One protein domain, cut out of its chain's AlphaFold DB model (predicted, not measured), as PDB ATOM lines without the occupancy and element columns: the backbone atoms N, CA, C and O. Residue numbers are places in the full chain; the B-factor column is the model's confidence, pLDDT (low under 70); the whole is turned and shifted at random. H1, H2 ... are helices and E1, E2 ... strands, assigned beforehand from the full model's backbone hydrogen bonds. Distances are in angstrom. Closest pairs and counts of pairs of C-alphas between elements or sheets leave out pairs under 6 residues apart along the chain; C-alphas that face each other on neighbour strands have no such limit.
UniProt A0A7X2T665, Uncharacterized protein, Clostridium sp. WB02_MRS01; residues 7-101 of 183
ATOM      1  N   PHE A   7      33.941  -4.921 -81.464       83.25
ATOM      2  CA  PHE A   7      32.882  -5.767 -81.991       83.25
ATOM      3  C   PHE A   7      32.248  -6.571 -80.861       83.25
ATOM      4  O   PHE A   7      32.907  -6.912 -79.876       83.25
ATOM      5  N   SER A   8      30.993  -6.941 -81.054       87.38
ATOM      6  CA  SER A   8      30.252  -7.858 -80.197       87.38
ATOM      7  C   SER A   8      29.811  -9.086 -80.988       87.38
ATOM      8  O   SER A   8      29.667  -9.063 -82.214       87.38
ATOM      9  N   ILE A   9      29.641 -10.199 -80.274       86.25
ATOM     10  CA  ILE A   9      29.057 -11.426 -80.815       86.25
ATOM     11  C   ILE A   9      27.673 -11.580 -80.205       86.25
ATOM     12  O   ILE A   9      27.531 -11.679 -78.986       86.25
ATOM     13  N   GLU A  10      26.667 -11.617 -81.073       83.50
ATOM     14  CA  GLU A  10      25.262 -11.723 -80.698       83.50
ATOM     15  C   GLU A  10      24.739 -13.160 -80.793       83.50
ATOM     16  O   GLU A  10      25.232 -13.989 -81.562       83.50
ATOM     17  N   ALA A  11      23.694 -13.448 -80.017       70.00
ATOM     18  CA  ALA A  11      23.185 -14.795 -79.751       70.00
ATOM     19  C   ALA A  11      22.400 -15.464 -80.900       70.00
ATOM     20  O   ALA A  11      21.646 -16.397 -80.647       70.00
ATOM     21  N   ALA A  12      22.532 -15.032 -82.159       64.25
ATOM     22  CA  ALA A  12      21.625 -15.492 -83.221       64.25
ATOM     23  C   ALA A  12      21.603 -17.028 -83.400       64.25
ATOM     24  O   ALA A  12      20.558 -17.578 -83.725       64.25
ATOM     25  N   ASN A  13      22.731 -17.711 -83.156       71.12
ATOM     26  CA  ASN A  13      22.853 -19.177 -83.198       71.12
ATOM     27  C   ASN A  13      23.734 -19.739 -82.060       71.12
ATOM     28  O   ASN A  13      24.312 -20.813 -82.211       71.12
ATOM     29  N   LEU A  14      23.900 -18.995 -80.962       82.31
ATOM     30  CA  LEU A  14      24.752 -19.382 -79.831       82.31
ATOM     31  C   LEU A  14      23.901 -19.515 -78.570       82.31
ATOM     32  O   LEU A  14      23.126 -18.609 -78.263       82.31
ATOM     33  N   ASP A  15      24.064 -20.615 -77.836       86.19
ATOM     34  CA  ASP A  15      23.369 -20.827 -76.568       86.19
ATOM     35  C   ASP A  15      24.203 -20.241 -75.410       86.19
ATOM     36  O   ASP A  15      25.318 -20.701 -75.159       86.19
ATOM     37  N   PRO A  16      23.705 -19.226 -74.679       86.44
ATOM     38  CA  PRO A  16      24.440 -18.613 -73.572       86.44
ATOM     39  C   PRO A  16      24.683 -19.553 -72.381       86.44
ATOM     40  O   PRO A  16      25.474 -19.209 -71.500       86.44
ATOM     41  N   SER A  17      23.988 -20.692 -72.305       88.94
ATOM     42  CA  SER A  17      24.210 -21.706 -71.273       88.94
ATOM     43  C   SER A  17      25.423 -22.598 -71.551       88.94
ATOM     44  O   SER A  17      25.945 -23.191 -70.607       88.94
ATOM     45  N   HIS A  18      25.895 -22.647 -72.799       91.44
ATOM     46  CA  HIS A  18      27.050 -23.444 -73.197       91.44
ATOM     47  C   HIS A  18      28.382 -22.823 -72.736       91.44
ATOM     48  O   HIS A  18      28.521 -21.616 -72.494       91.44
ATOM     49  N   GLU A  19      29.409 -23.660 -72.643       94.38
ATOM     50  CA  GLU A  19      30.807 -23.287 -72.521       94.38
ATOM     51  C   GLU A  19      31.314 -22.731 -73.857       94.38
ATOM     52  O   GLU A  19      31.895 -23.416 -74.702       94.38
ATOM     53  N   LEU A  20      31.077 -21.432 -74.031       94.69
ATOM     54  CA  LEU A  20      31.545 -20.664 -75.173       94.69
ATOM     55  C   LEU A  20      32.904 -20.020 -74.873       94.69
ATOM     56  O   LEU A  20      33.055 -19.270 -73.901       94.69
ATOM     57  N   VAL A  21      33.885 -20.248 -75.743       95.56
ATOM     58  CA  VAL A  21      35.223 -19.644 -75.660       95.56
ATOM     59  C   VAL A  21      35.502 -18.802 -76.893       95.56
ATOM     60  O   VAL A  21      35.295 -19.231 -78.027       95.56
ATOM     61  N   PHE A  22      36.005 -17.598 -76.648       93.94
ATOM     62  CA  PHE A  22      36.467 -16.653 -77.648       93.94
ATOM     63  C   PHE A  22      37.996 -16.653 -77.693       93.94
ATOM     64  O   PHE A  22      38.645 -16.462 -76.662       93.94
ATOM     65  N   SER A  23      38.568 -16.816 -78.884       93.25
ATOM     66  CA  SER A  23      40.018 -16.791 -79.087       93.25
ATOM     67  C   SER A  23      40.413 -15.936 -80.291       93.25
ATOM     68  O   SER A  23      39.751 -15.958 -81.329       93.25
ATOM     69  N   ILE A  24      41.525 -15.211 -80.168       92.12
ATOM     70  CA  ILE A  24      42.124 -14.409 -81.242       92.12
ATOM     71  C   ILE A  24      43.472 -15.017 -81.610       92.12
ATOM     72  O   ILE A  24      44.310 -15.243 -80.737       92.12
ATOM     73  N   TYR A  25      43.693 -15.213 -82.905       90.88
ATOM     74  CA  TYR A  25      44.962 -15.647 -83.466       90.88
ATOM     75  C   TYR A  25      45.538 -14.584 -84.398       90.88
ATOM     76  O   TYR A  25      44.804 -13.985 -85.186       90.88
ATOM     77  N   CYS A  26      46.850 -14.381 -84.341       87.62
ATOM     78  CA  CYS A  26      47.577 -13.453 -85.204       87.62
ATOM     79  C   CYS A  26      48.716 -14.194 -85.932       87.62
ATOM     80  O   CYS A  26      49.410 -15.001 -85.307       87.62
ATOM     81  N   PRO A  27      48.919 -13.960 -87.242       83.94
ATOM     82  CA  PRO A  27      50.083 -14.438 -87.970       83.94
ATOM     83  C   PRO A  27      51.384 -13.956 -87.330       83.94
ATOM     84  O   PRO A  27      51.522 -12.789 -86.976       83.94
ATOM     85  N   ILE A  28      52.356 -14.860 -87.260       78.50
ATOM     86  CA  ILE A  28      53.703 -14.596 -86.725       78.50
ATOM     87  C   ILE A  28      54.804 -14.835 -87.768       78.50
ATOM     88  O   ILE A  28      55.988 -14.824 -87.455       78.50
ATOM     89  N   THR A  29      54.426 -15.140 -89.010       78.06
ATOM     90  CA  THR A  29      55.368 -15.480 -90.079       78.06
ATOM     91  C   THR A  29      54.825 -15.083 -91.448       78.06
ATOM     92  O   THR A  29      53.618 -14.877 -91.619       78.06
ATOM     93  N   SER A  30      55.715 -15.006 -92.435       78.94
ATOM     94  CA  SER A  30      55.405 -14.709 -93.831       78.94
ATOM     95  C   SER A  30      55.876 -15.825 -94.772       78.94
ATOM     96  O   SER A  30      56.693 -16.675 -94.415       78.94
ATOM     97  N   ASP A  31      55.337 -15.871 -95.990       77.38
ATOM     98  CA  ASP A  31      55.821 -16.760 -97.048       77.38
ATOM     99  C   ASP A  31      57.056 -16.194 -97.760       77.38
ATOM    100  O   ASP A  31      57.562 -15.120 -97.429       77.38
ATOM    101  N   VAL A  32      57.547 -16.935 -98.757       77.81
ATOM    102  CA  VAL A  32      58.706 -16.546 -99.579       77.81
ATOM    103  C   VAL A  32      58.493 -15.244-100.360       77.81
ATOM    104  O   VAL A  32      59.466 -14.641-100.803       77.81
ATOM    105  N   ASN A  33      57.242 -14.809-100.518       76.69
ATOM    106  CA  ASN A  33      56.851 -13.563-101.166       76.69
ATOM    107  C   ASN A  33      56.509 -12.465-100.142       76.69
ATOM    108  O   ASN A  33      56.026 -11.406-100.536       76.69
ATOM    109  N   GLY A  34      56.709 -12.704 -98.841       73.19
ATOM    110  CA  GLY A  34      56.366 -11.767 -97.772       73.19
ATOM    111  C   GLY A  34      54.868 -11.701 -97.441       73.19
ATOM    112  O   GLY A  34      54.418 -10.748 -96.817       73.19
ATOM    113  N   GLN A  35      54.038 -12.664 -97.834       75.75
ATOM    114  CA  GLN A  35      52.623 -12.670 -97.434       75.75
ATOM    115  C   GLN A  35      52.456 -13.297 -96.050       75.75
ATOM    116  O   GLN A  35      52.983 -14.380 -95.808       75.75
ATOM    117  N   ALA A  36      51.708 -12.654 -95.146       79.81
ATOM    118  CA  ALA A  36      51.438 -13.188 -93.808       79.81
ATOM    119  C   ALA A  36      50.743 -14.565 -93.870       79.81
ATOM    120  O   ALA A  36      49.739 -14.735 -94.571       79.81
ATOM    121  N   ARG A  37      51.252 -15.548 -93.116       76.75
ATOM    122  CA  ARG A  37      50.768 -16.939 -93.137       76.75
ATOM    123  C   ARG A  37      50.154 -17.372 -91.813       76.75
ATOM    124  O   ARG A  37      50.693 -17.101 -90.743       76.75
ATOM    125  N   LEU A  38      49.104 -18.184 -91.920       78.12
ATOM    126  CA  LEU A  38      48.593 -18.999 -90.820       78.12
ATOM    127  C   LEU A  38      49.308 -20.350 -90.801       78.12
ATOM    128  O   LEU A  38      49.301 -21.073 -91.797       78.12
ATOM    129  N   VAL A  39      49.895 -20.690 -89.656       76.62
ATOM    130  CA  VAL A  39      50.583 -21.973 -89.424       76.62
ATOM    131  C   VAL A  39      49.949 -22.805 -88.300       76.62
ATOM    132  O   VAL A  39      50.389 -23.919 -88.054       76.62
ATOM    133  N   TRP A  40      48.876 -22.302 -87.672       72.81
ATOM    134  CA  TRP A  40      48.108 -22.967 -86.600       72.81
ATOM    135  C   TRP A  40      48.965 -23.525 -85.454       72.81
ATOM    136  O   TRP A  40      48.645 -24.552 -84.864       72.81
ATOM    137  N   GLU A  41      50.043 -22.820 -85.126       73.50
ATOM    138  CA  GLU A  41      50.873 -23.108 -83.960       73.50
ATOM    139  C   GLU A  41      50.311 -22.409 -82.715       73.50
ATOM    140  O   GLU A  41      49.702 -21.340 -82.818       73.50
ATOM    141  N   GLU A  42      50.574 -22.964 -81.526       73.25
ATOM    142  CA  GLU A  42      50.182 -22.360 -80.236       73.25
ATOM    143  C   GLU A  42      50.654 -20.907 -80.110       73.25
ATOM    144  O   GLU A  42      49.967 -20.062 -79.545       73.25
ATOM    145  N   ARG A  43      51.799 -20.596 -80.724       80.12
ATOM    146  CA  ARG A  43      52.399 -19.262 -80.740       80.12
ATOM    147  C   ARG A  43      51.582 -18.209 -81.476       80.12
ATOM    148  O   ARG A  43      51.910 -17.041 -81.339       80.12
ATOM    149  N   MET A  44      50.575 -18.585 -82.264       84.44
ATOM    150  CA  MET A  44      49.672 -17.622 -82.898       84.44
ATOM    151  C   MET A  44      48.527 -17.199 -81.976       84.44
ATOM    152  O   MET A  44      47.844 -16.233 -82.306       84.44
ATOM    153  N   LEU A  45      48.273 -17.909 -80.868       90.81
ATOM    154  CA  LEU A  45      47.207 -17.557 -79.933       90.81
ATOM    155  C   LEU A  45      47.583 -16.272 -79.196       90.81
ATOM    156  O   LEU A  45      48.513 -16.247 -78.396       90.81
ATOM    157  N   VAL A  46      46.827 -15.213 -79.459       89.69
ATOM    158  CA  VAL A  46      47.028 -13.907 -78.829       89.69
ATOM    159  C   VAL A  46      46.298 -13.852 -77.497       89.69
ATOM    160  O   VAL A  46      46.818 -13.379 -76.492       89.69
ATOM    161  N   LYS A  47      45.046 -14.310 -77.515       90.38
ATOM    162  CA  LYS A  47      44.127 -14.191 -76.395       90.38
ATOM    163  C   LYS A  47      43.096 -15.298 -76.457       90.38
ATOM    164  O   LYS A  47      42.608 -15.624 -77.536       90.38
ATOM    165  N   THR A  48      42.734 -15.818 -75.292       93.94
ATOM    166  CA  THR A  48      41.579 -16.692 -75.110       93.94
ATOM    167  C   THR A  48      40.847 -16.289 -73.836       93.94
ATOM    168  O   THR A  48      41.473 -15.990 -72.819       93.94
ATOM    169  N   GLU A  49      39.524 -16.204 -73.896       94.12
ATOM    170  CA  GLU A  49      38.676 -15.940 -72.736       94.12
ATOM    171  C   GLU A  49      37.285 -16.551 -72.929       94.12
ATOM    172  O   GLU A  49      36.872 -16.872 -74.045       94.12
ATOM    173  N   LYS A  50      36.531 -16.684 -71.834       94.56
ATOM    174  CA  LYS A  50      35.116 -17.053 -71.914       94.56
ATOM    175  C   LYS A  50      34.360 -16.008 -72.742       94.56
ATOM    176  O   LYS A  50      34.477 -14.804 -72.487       94.56
ATOM    177  N   LEU A  51      33.575 -16.464 -73.715       93.19
ATOM    178  CA  LEU A  51      32.726 -15.584 -74.506       93.19
ATOM    179  C   LEU A  51      31.561 -15.078 -73.645       93.19
ATOM    180  O   LEU A  51      30.891 -15.839 -72.949       93.19
ATOM    181  N   VAL A  52      31.318 -13.773 -73.717       89.38
ATOM    182  CA  VAL A  52      30.161 -13.091 -73.145       89.38
ATOM    183  C   VAL A  52      29.420 -12.457 -74.313       89.38
ATOM    184  O   VAL A  52      29.944 -11.555 -74.964       89.38
ATOM    185  N   LEU A  53      28.221 -12.956 -74.606       87.31
ATOM    186  CA  LEU A  53      27.407 -12.446 -75.711       87.31
ATOM    187  C   LEU A  53      27.041 -10.973 -75.469       87.31
ATOM    188  O   LEU A  53      26.771 -10.579 -74.333       87.31
ATOM    189  N   GLY A  54      27.093 -10.160 -76.523       84.44
ATOM    190  CA  GLY A  54      26.848  -8.712 -76.470       84.44
ATOM    191  C   GLY A  54      27.930  -7.881 -75.764       84.44
ATOM    192  O   GLY A  54      27.814  -6.659 -75.685       84.44
ATOM    193  N   LYS A  55      29.004  -8.496 -75.241       87.12
ATOM    194  CA  LYS A  55      30.174  -7.748 -74.757       87.12
ATOM    195  C   LYS A  55      30.931  -7.177 -75.955       87.12
ATOM    196  O   LYS A  55      31.184  -7.884 -76.922       87.12
ATOM    197  N   GLU A  56      31.346  -5.920 -75.843       86.50
ATOM    198  CA  GLU A  56      32.247  -5.287 -76.804       86.50
ATOM    199  C   GLU A  56      33.697  -5.716 -76.548       86.50
ATOM    200  O   GLU A  56      34.236  -5.580 -75.443       86.50
ATOM    201  N   TYR A  57      34.344  -6.232 -77.586       86.38
ATOM    202  CA  TYR A  57      35.721  -6.699 -77.582       86.38
ATOM    203  C   TYR A  57      36.571  -5.811 -78.493       86.38
ATOM    204  O   TYR A  57      36.234  -5.582 -79.653       86.38
ATOM    205  N   SER A  58      37.713  -5.342 -77.987       86.81
ATOM    206  CA  SER A  58      38.726  -4.698 -78.829       86.81
ATOM    207  C   SER A  58      39.605  -5.762 -79.482       86.81
ATOM    208  O   SER A  58      40.217  -6.580 -78.792       86.81
ATOM    209  N   LEU A  59      39.671  -5.743 -80.813       84.56
ATOM    210  CA  LEU A  59      40.488  -6.669 -81.606       84.56
ATOM    211  C   LEU A  59      41.939  -6.219 -81.770       84.56
ATOM    212  O   LEU A  59      42.780  -7.002 -82.195       84.56
ATOM    213  N   TYR A  60      42.234  -4.965 -81.445       83.94
ATOM    214  CA  TYR A  60      43.551  -4.358 -81.593       83.94
ATOM    215  C   TYR A  60      44.105  -3.949 -80.218       83.94
ATOM    216  O   TYR A  60      44.474  -2.801 -79.954       83.94
ATOM    217  N   ASN A  61      44.111  -4.920 -79.310       82.94
ATOM    218  CA  ASN A  61      44.672  -4.810 -77.967       82.94
ATOM    219  C   ASN A  61      46.213  -4.807 -77.989       82.94
ATOM    220  O   ASN A  61      46.851  -4.962 -79.033       82.94
ATOM    221  N   ASP A  62      46.819  -4.614 -76.820       86.94
ATOM    222  CA  ASP A  62      48.277  -4.541 -76.692       86.94
ATOM    223  C   ASP A  62      48.970  -5.856 -77.079       86.94
ATOM    224  O   ASP A  62      50.063  -5.823 -77.640       86.94
ATOM    225  N   GLU A  63      48.313  -7.005 -76.887       86.69
ATOM    226  CA  GLU A  63      48.843  -8.303 -77.314       86.69
ATOM    227  C   GLU A  63      48.903  -8.429 -78.851       86.69
ATOM    228  O   GLU A  63      49.929  -8.842 -79.397       86.69
ATOM    229  N   VAL A  64      47.856  -8.001 -79.576       85.31
ATOM    230  CA  VAL A  64      47.861  -7.961 -81.052       85.31
ATOM    231  C   VAL A  64      48.908  -6.972 -81.569       85.31
ATOM    232  O   VAL A  64      49.601  -7.280 -82.541       85.31
ATOM    233  N   LYS A  65      49.065  -5.805 -80.926       84.69
ATOM    234  CA  LYS A  65      50.115  -4.833 -81.285       84.69
ATOM    235  C   LYS A  65      51.504  -5.452 -81.151       84.69
ATOM    236  O   LYS A  65      52.274  -5.380 -82.100       84.69
ATOM    237  N   ALA A  66      51.786  -6.111 -80.026       83.12
ATOM    238  CA  ALA A  66      53.080  -6.737 -79.773       83.12
ATOM    239  C   ALA A  66      53.417  -7.825 -80.808       83.12
ATOM    240  O   ALA A  66      54.519  -7.837 -81.350       83.12
ATOM    241  N   MET A  67      52.461  -8.700 -81.143       80.50
ATOM    242  CA  MET A  67      52.654  -9.715 -82.190       80.50
ATOM    243  C   MET A  67      52.859  -9.114 -83.570       80.50
ATOM    244  O   MET A  67      53.653  -9.615 -84.363       80.50
ATOM    245  N   ARG A  68      52.147  -8.031 -83.878       76.56
ATOM    246  CA  ARG A  68      52.341  -7.348 -85.146       76.56
ATOM    247  C   ARG A  68      53.717  -6.693 -85.226       76.56
ATOM    248  O   ARG A  68      54.337  -6.736 -86.282       76.56
ATOM    249  N   ASP A  69      54.187  -6.077 -84.151       76.94
ATOM    250  CA  ASP A  69      55.504  -5.443 -84.132       76.94
ATOM    251  C   ASP A  69      56.616  -6.503 -84.303       76.94
ATOM    252  O   ASP A  69      57.564  -6.279 -85.056       76.94
ATOM    253  N   ASP A  70      56.444  -7.703 -83.729       73.69
ATOM    254  CA  ASP A  70      57.291  -8.873 -84.019       73.69
ATOM    255  C   ASP A  70      57.218  -9.268 -85.506       73.69
ATOM    256  O   ASP A  70      58.246  -9.434 -86.162       73.69
ATOM    257  N   LEU A  71      56.020  -9.297 -86.098       71.94
ATOM    258  CA  LEU A  71      55.841  -9.568 -87.526       71.94
ATOM    259  C   LEU A  71      56.465  -8.487 -88.428       71.94
ATOM    260  O   LEU A  71      56.953  -8.810 -89.506       71.94
ATOM    261  N   GLN A  72      56.508  -7.216 -88.020       66.50
ATOM    262  CA  GLN A  72      57.194  -6.139 -88.756       66.50
ATOM    263  C   GLN A  72      58.715  -6.290 -88.784       66.50
ATOM    264  O   GLN A  72      59.354  -5.753 -89.690       66.50
ATOM    265  N   SER A  73      59.298  -7.077 -87.875       63.41
ATOM    266  CA  SER A  73      60.699  -7.499 -87.998       63.41
ATOM    267  C   SER A  73      60.929  -8.473 -89.167       63.41
ATOM    268  O   SER A  73      62.067  -8.691 -89.587       63.41
ATOM    269  N   THR A  74      59.849  -9.016 -89.742       58.94
ATOM    270  CA  THR A  74      59.851  -9.879 -90.927       58.94
ATOM    271  C   THR A  74      59.294  -9.118 -92.135       58.94
ATOM    272  O   THR A  74      58.262  -8.454 -92.057       58.94
ATOM    273  N   SER A  75      59.992  -9.161 -93.273       59.03
ATOM    274  CA  SER A  75      59.586  -8.432 -94.483       59.03
ATOM    275  C   SER A  75      58.239  -8.947 -95.003       59.03
ATOM    276  O   SER A  75      58.181 -10.073 -95.496       59.03
ATOM    277  N   HIS A  76      57.182  -8.125 -94.950       64.38
ATOM    278  CA  HIS A  76      55.852  -8.500 -95.435       64.38
ATOM    279  C   HIS A  76      55.194  -7.469 -96.362       64.38
ATOM    280  O   HIS A  76      55.444  -6.271 -96.266       64.38
ATOM    281  N   VAL A  77      54.361  -7.957 -97.286       56.06
ATOM    282  CA  VAL A  77      53.772  -7.178 -98.395       56.06
ATOM    283  C   VAL A  77      52.324  -6.746 -98.114       56.06
ATOM    284  O   VAL A  77      51.846  -5.804 -98.736       56.06
ATOM    285  N   ASN A  78      51.637  -7.381 -97.158       62.06
ATOM    286  CA  ASN A  78      50.231  -7.109 -96.835       62.06
ATOM    287  C   ASN A  78      50.041  -6.764 -95.357       62.06
ATOM    288  O   ASN A  78      50.729  -7.327 -94.506       62.06
ATOM    289  N   ASP A  79      49.042  -5.929 -95.059       64.44
ATOM    290  CA  ASP A  79      48.616  -5.673 -93.683       64.44
ATOM    291  C   ASP A  79      48.209  -6.991 -92.993       64.44
ATOM    292  O   ASP A  79      47.441  -7.778 -93.564       64.44
ATOM    293  N   PRO A  80      48.701  -7.260 -91.772       69.69
ATOM    294  CA  PRO A  80      48.365  -8.479 -91.061       69.69
ATOM    295  C   PRO A  80      46.886  -8.512 -90.682       69.69
ATOM    296  O   PRO A  80      46.290  -7.525 -90.245       69.69
ATOM    297  N   TYR A  81      46.300  -9.689 -90.843       81.94
ATOM    298  CA  TYR A  81      44.938 -10.007 -90.448       81.94
ATOM    299  C   TYR A  81      44.951 -10.805 -89.152       81.94
ATOM    300  O   TYR A  81      45.922 -11.486 -88.851       81.94
ATOM    301  N   ILE A  82      43.856 -10.771 -88.408       88.44
ATOM    302  CA  ILE A  82      43.643 -11.666 -87.272       88.44
ATOM    303  C   ILE A  82      42.565 -12.689 -87.618       88.44
ATOM    304  O   ILE A  82      41.710 -12.450 -88.477       88.44
ATOM    305  N   VAL A  83      42.585 -13.823 -86.926       90.00
ATOM    306  CA  VAL A  83      41.529 -14.830 -87.002       90.00
ATOM    307  C   VAL A  83      40.836 -14.929 -85.660       90.00
ATOM    308  O   VAL A  83      41.471 -15.123 -84.627       90.00
ATOM    309  N   ILE A  84      39.519 -14.814 -85.691       91.94
ATOM    310  CA  ILE A  84      38.649 -14.927 -84.532       91.94
ATOM    311  C   ILE A  84      38.043 -16.318 -84.528       91.94
ATOM    312  O   ILE A  84      37.521 -16.771 -85.547       91.94
ATOM    313  N   TYR A  85      38.090 -16.961 -83.371       92.31
ATOM    314  CA  TYR A  85      37.475 -18.244 -83.095       92.31
ATOM    315  C   TYR A  85      36.414 -18.077 -82.019       92.31
ATOM    316  O   TYR A  85      36.661 -17.455 -80.985       92.31
ATOM    317  N   VAL A  86      35.259 -18.686 -82.257       93.50
ATOM    318  CA  VAL A  86      34.270 -18.966 -81.220       93.50
ATOM    319  C   VAL A  86      34.070 -20.467 -81.195       93.50
ATOM    320  O   VAL A  86      33.623 -21.038 -82.190       93.50
ATOM    321  N   THR A  87      34.423 -21.092 -80.080       94.62
ATOM    322  CA  THR A  87      34.240 -22.526 -79.858       94.62
ATOM    323  C   THR A  87      33.114 -22.732 -78.865       94.62
ATOM    324  O   THR A  87      33.124 -22.136 -77.792       94.62
ATOM    325  N   ASP A  88      32.171 -23.587 -79.236       94.75
ATOM    326  CA  ASP A  88      31.142 -24.118 -78.354       94.75
ATOM    327  C   ASP A  88      31.519 -25.563 -78.025       94.75
ATOM    328  O   ASP A  88      31.518 -26.438 -78.902       94.75
ATOM    329  N   PHE A  89      31.942 -25.776 -76.780       95.00
ATOM    330  CA  PHE A  89      32.447 -27.070 -76.331       95.00
ATOM    331  C   PHE A  89      31.331 -28.091 -76.102       95.00
ATOM    332  O   PHE A  89      31.570 -29.281 -76.314       95.00
ATOM    333  N   ASP A  90      30.119 -27.655 -75.757       94.94
ATOM    334  CA  ASP A  90      28.985 -28.547 -75.505       94.94
ATOM    335  C   ASP A  90      28.521 -29.256 -76.779       94.94
ATOM    336  O   ASP A  90      28.182 -30.440 -76.747       94.94
ATOM    337  N   ILE A  91      28.556 -28.562 -77.922       93.75
ATOM    338  CA  ILE A  91      28.195 -29.146 -79.228       93.75
ATOM    339  C   ILE A  91      29.405 -29.492 -80.101       93.75
ATOM    340  O   ILE A  91      29.232 -29.917 -81.246       93.75
ATOM    341  N   ASN A  92      30.624 -29.311 -79.585       94.25
ATOM    342  CA  ASN A  92      31.882 -29.524 -80.304       94.25
ATOM    343  C   ASN A  92      31.910 -28.822 -81.679       94.25
ATOM    344  O   ASN A  92      32.234 -29.426 -82.706       94.25
ATOM    345  N   ASN A  93      31.536 -27.539 -81.707       93.69
ATOM    346  CA  ASN A  93      31.499 -26.737 -82.927       93.69
ATOM    347  C   ASN A  93      32.383 -25.491 -82.813       93.69
ATOM    348  O   ASN A  93      32.684 -24.997 -81.727       93.69
ATOM    349  N   THR A  94      32.826 -24.970 -83.956       92.81
ATOM    350  CA  THR A  94      33.689 -23.789 -83.996       92.81
ATOM    351  C   THR A  94      33.393 -22.917 -85.205       92.81
ATOM    352  O   THR A  94      33.534 -23.356 -86.351       92.81
ATOM    353  N   TRP A  95      33.101 -21.647 -84.949       92.12
ATOM    354  CA  TRP A  95      32.969 -20.609 -85.966       92.12
ATOM    355  C   TRP A  95      34.247 -19.785 -86.072       92.12
ATOM    356  O   TRP A  95      34.965 -19.594 -85.087       92.12
ATOM    357  N   ARG A  96      34.549 -19.328 -87.291       90.81
ATOM    358  CA  ARG A  96      35.790 -18.617 -87.608       90.81
ATOM    359  C   ARG A  96      35.516 -17.415 -88.496       90.81
ATOM    360  O   ARG A  96      34.807 -17.537 -89.492       90.81
ATOM    361  N   TRP A  97      36.161 -16.299 -88.180       89.62
ATOM    362  CA  TRP A  97      36.158 -15.089 -89.000       89.62
ATOM    363  C   TRP A  97      37.578 -14.574 -89.184       89.62
ATOM    364  O   TRP A  97      38.416 -14.722 -88.298       89.62
ATOM    365  N   ILE A  98      37.839 -13.945 -90.327       87.00
ATOM    366  CA  ILE A  98      39.108 -13.270 -90.608       87.00
ATOM    367  C   ILE A  98      38.831 -11.772 -90.627       87.00
ATOM    368  O   ILE A  98      37.950 -11.317 -91.356       87.00
ATOM    369  N   ALA A  99      39.577 -11.010 -89.832       85.06
ATOM    370  CA  ALA A  99      39.446  -9.563 -89.770       85.06
ATOM    371  C   ALA A  99      40.756  -8.888 -90.177       85.06
ATOM    372  O   ALA A  99      41.805  -9.104 -89.575       85.06
ATOM    373  N   HIS A 100      40.680  -8.026 -91.191       81.75
ATOM    374  CA  HIS A 100      41.749  -7.082 -91.506       81.75
ATOM    375  C   HIS A 100      41.572  -5.848 -90.620       81.75
ATOM    376  O   HIS A 100      40.511  -5.213 -90.658       81.75
ATOM    377  N   LEU A 101      42.584  -5.515 -89.820       79.31
ATOM    378  CA  LEU A 101      42.565  -4.354 -88.931       79.31
ATOM    379  C   LEU A 101      43.308  -3.202 -89.602       79.31
ATOM    380  O   LEU A 101      44.529  -3.224 -89.720       79.31
TER     381      LEU A 101
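What this domain is: This is residues 7 to 101 of the 183 residues of an uncharacterized protein of Clostridium sp. WB02_MRS01 (UniProt A0A7X2T665). A twisted sheet of four strands makes the body, and one helix, H1, packs on it near the end of E1 and the beginning of E2. The outline is elongated: Ser 17, before E1 begins, lies at one end, and Asn 33, in the long loop between E1 and E2, at the other. The printed part has 95 residues, with E1, E2, H1, E3 and E4 in that order along the chain. The sheet's order is E2, E1, E3, E4, antiparallel throughout; the class is mixed, helices and strands, with under half of the residues in named elements. The whole is only just compact, close to loose, with a radius of gyration of the C-alphas of 14.4 A and spans of 44 by 24 by 19 A.

How they stand to each other: After residues 7 to 19, which hold no named element, E1, residues 20 to 25, forms a hairpin with E2, residues 45 to 50. These two are antiparallel at 165 degrees, with N 24 and O 47 within hydrogen-bond range at 2.9 A. In their link, residues 29 to 30 pair antiparallel with residues 36 to 37. H1, residues 62 to 72, is on the sheet in two layers, a helix on one face of a sheet. H1's height over the sheet is 9.8 A; it lies over E1 and runs along the strands, at 7 degrees to E1 on the local plane. The closest C-alphas of E2 and H1 are those of Val 46 and Glu 63, 6.1 A apart. In H1 every O i to N i+4 pair is within hydrogen-bond range. E3, residues 81 to 88, is antiparallel to E1 at 162 degrees, with N 23 and O 85 2.9 A apart. E4, residues 93 to 100, forms a hairpin with E3, antiparallel at 162 degrees, with N 84 and O 97 2.8 A apart. The edge strands E2 and E4 are apart.

Where its parts are: E1 begins at C-alpha 20, (31.545, -20.664, -75.173), and is 16.6 A long; E2 is 14.5 A long. H1 is 15.1 A long, from C-alpha 62 at (48.277, -4.541, -76.692). E3 is 23.1 A long, and E4 23.8 A, ending at C-alpha 100, (41.749, -7.082, -91.506).

The domain as a whole: The two C-alphas farthest apart, those of Ser 17 and Asn 33, are 45.0 A apart. The printed part has no cut. The links E1 to E2 and E2 to H1 are long, with 19 and 11 residues; H1 to E3 is short, and E3 to E4 is tight. The mean pLDDT of the printed part is 83.1; residue 12 and residues 72 to 80, of which 72 belongs to H1, are under 70.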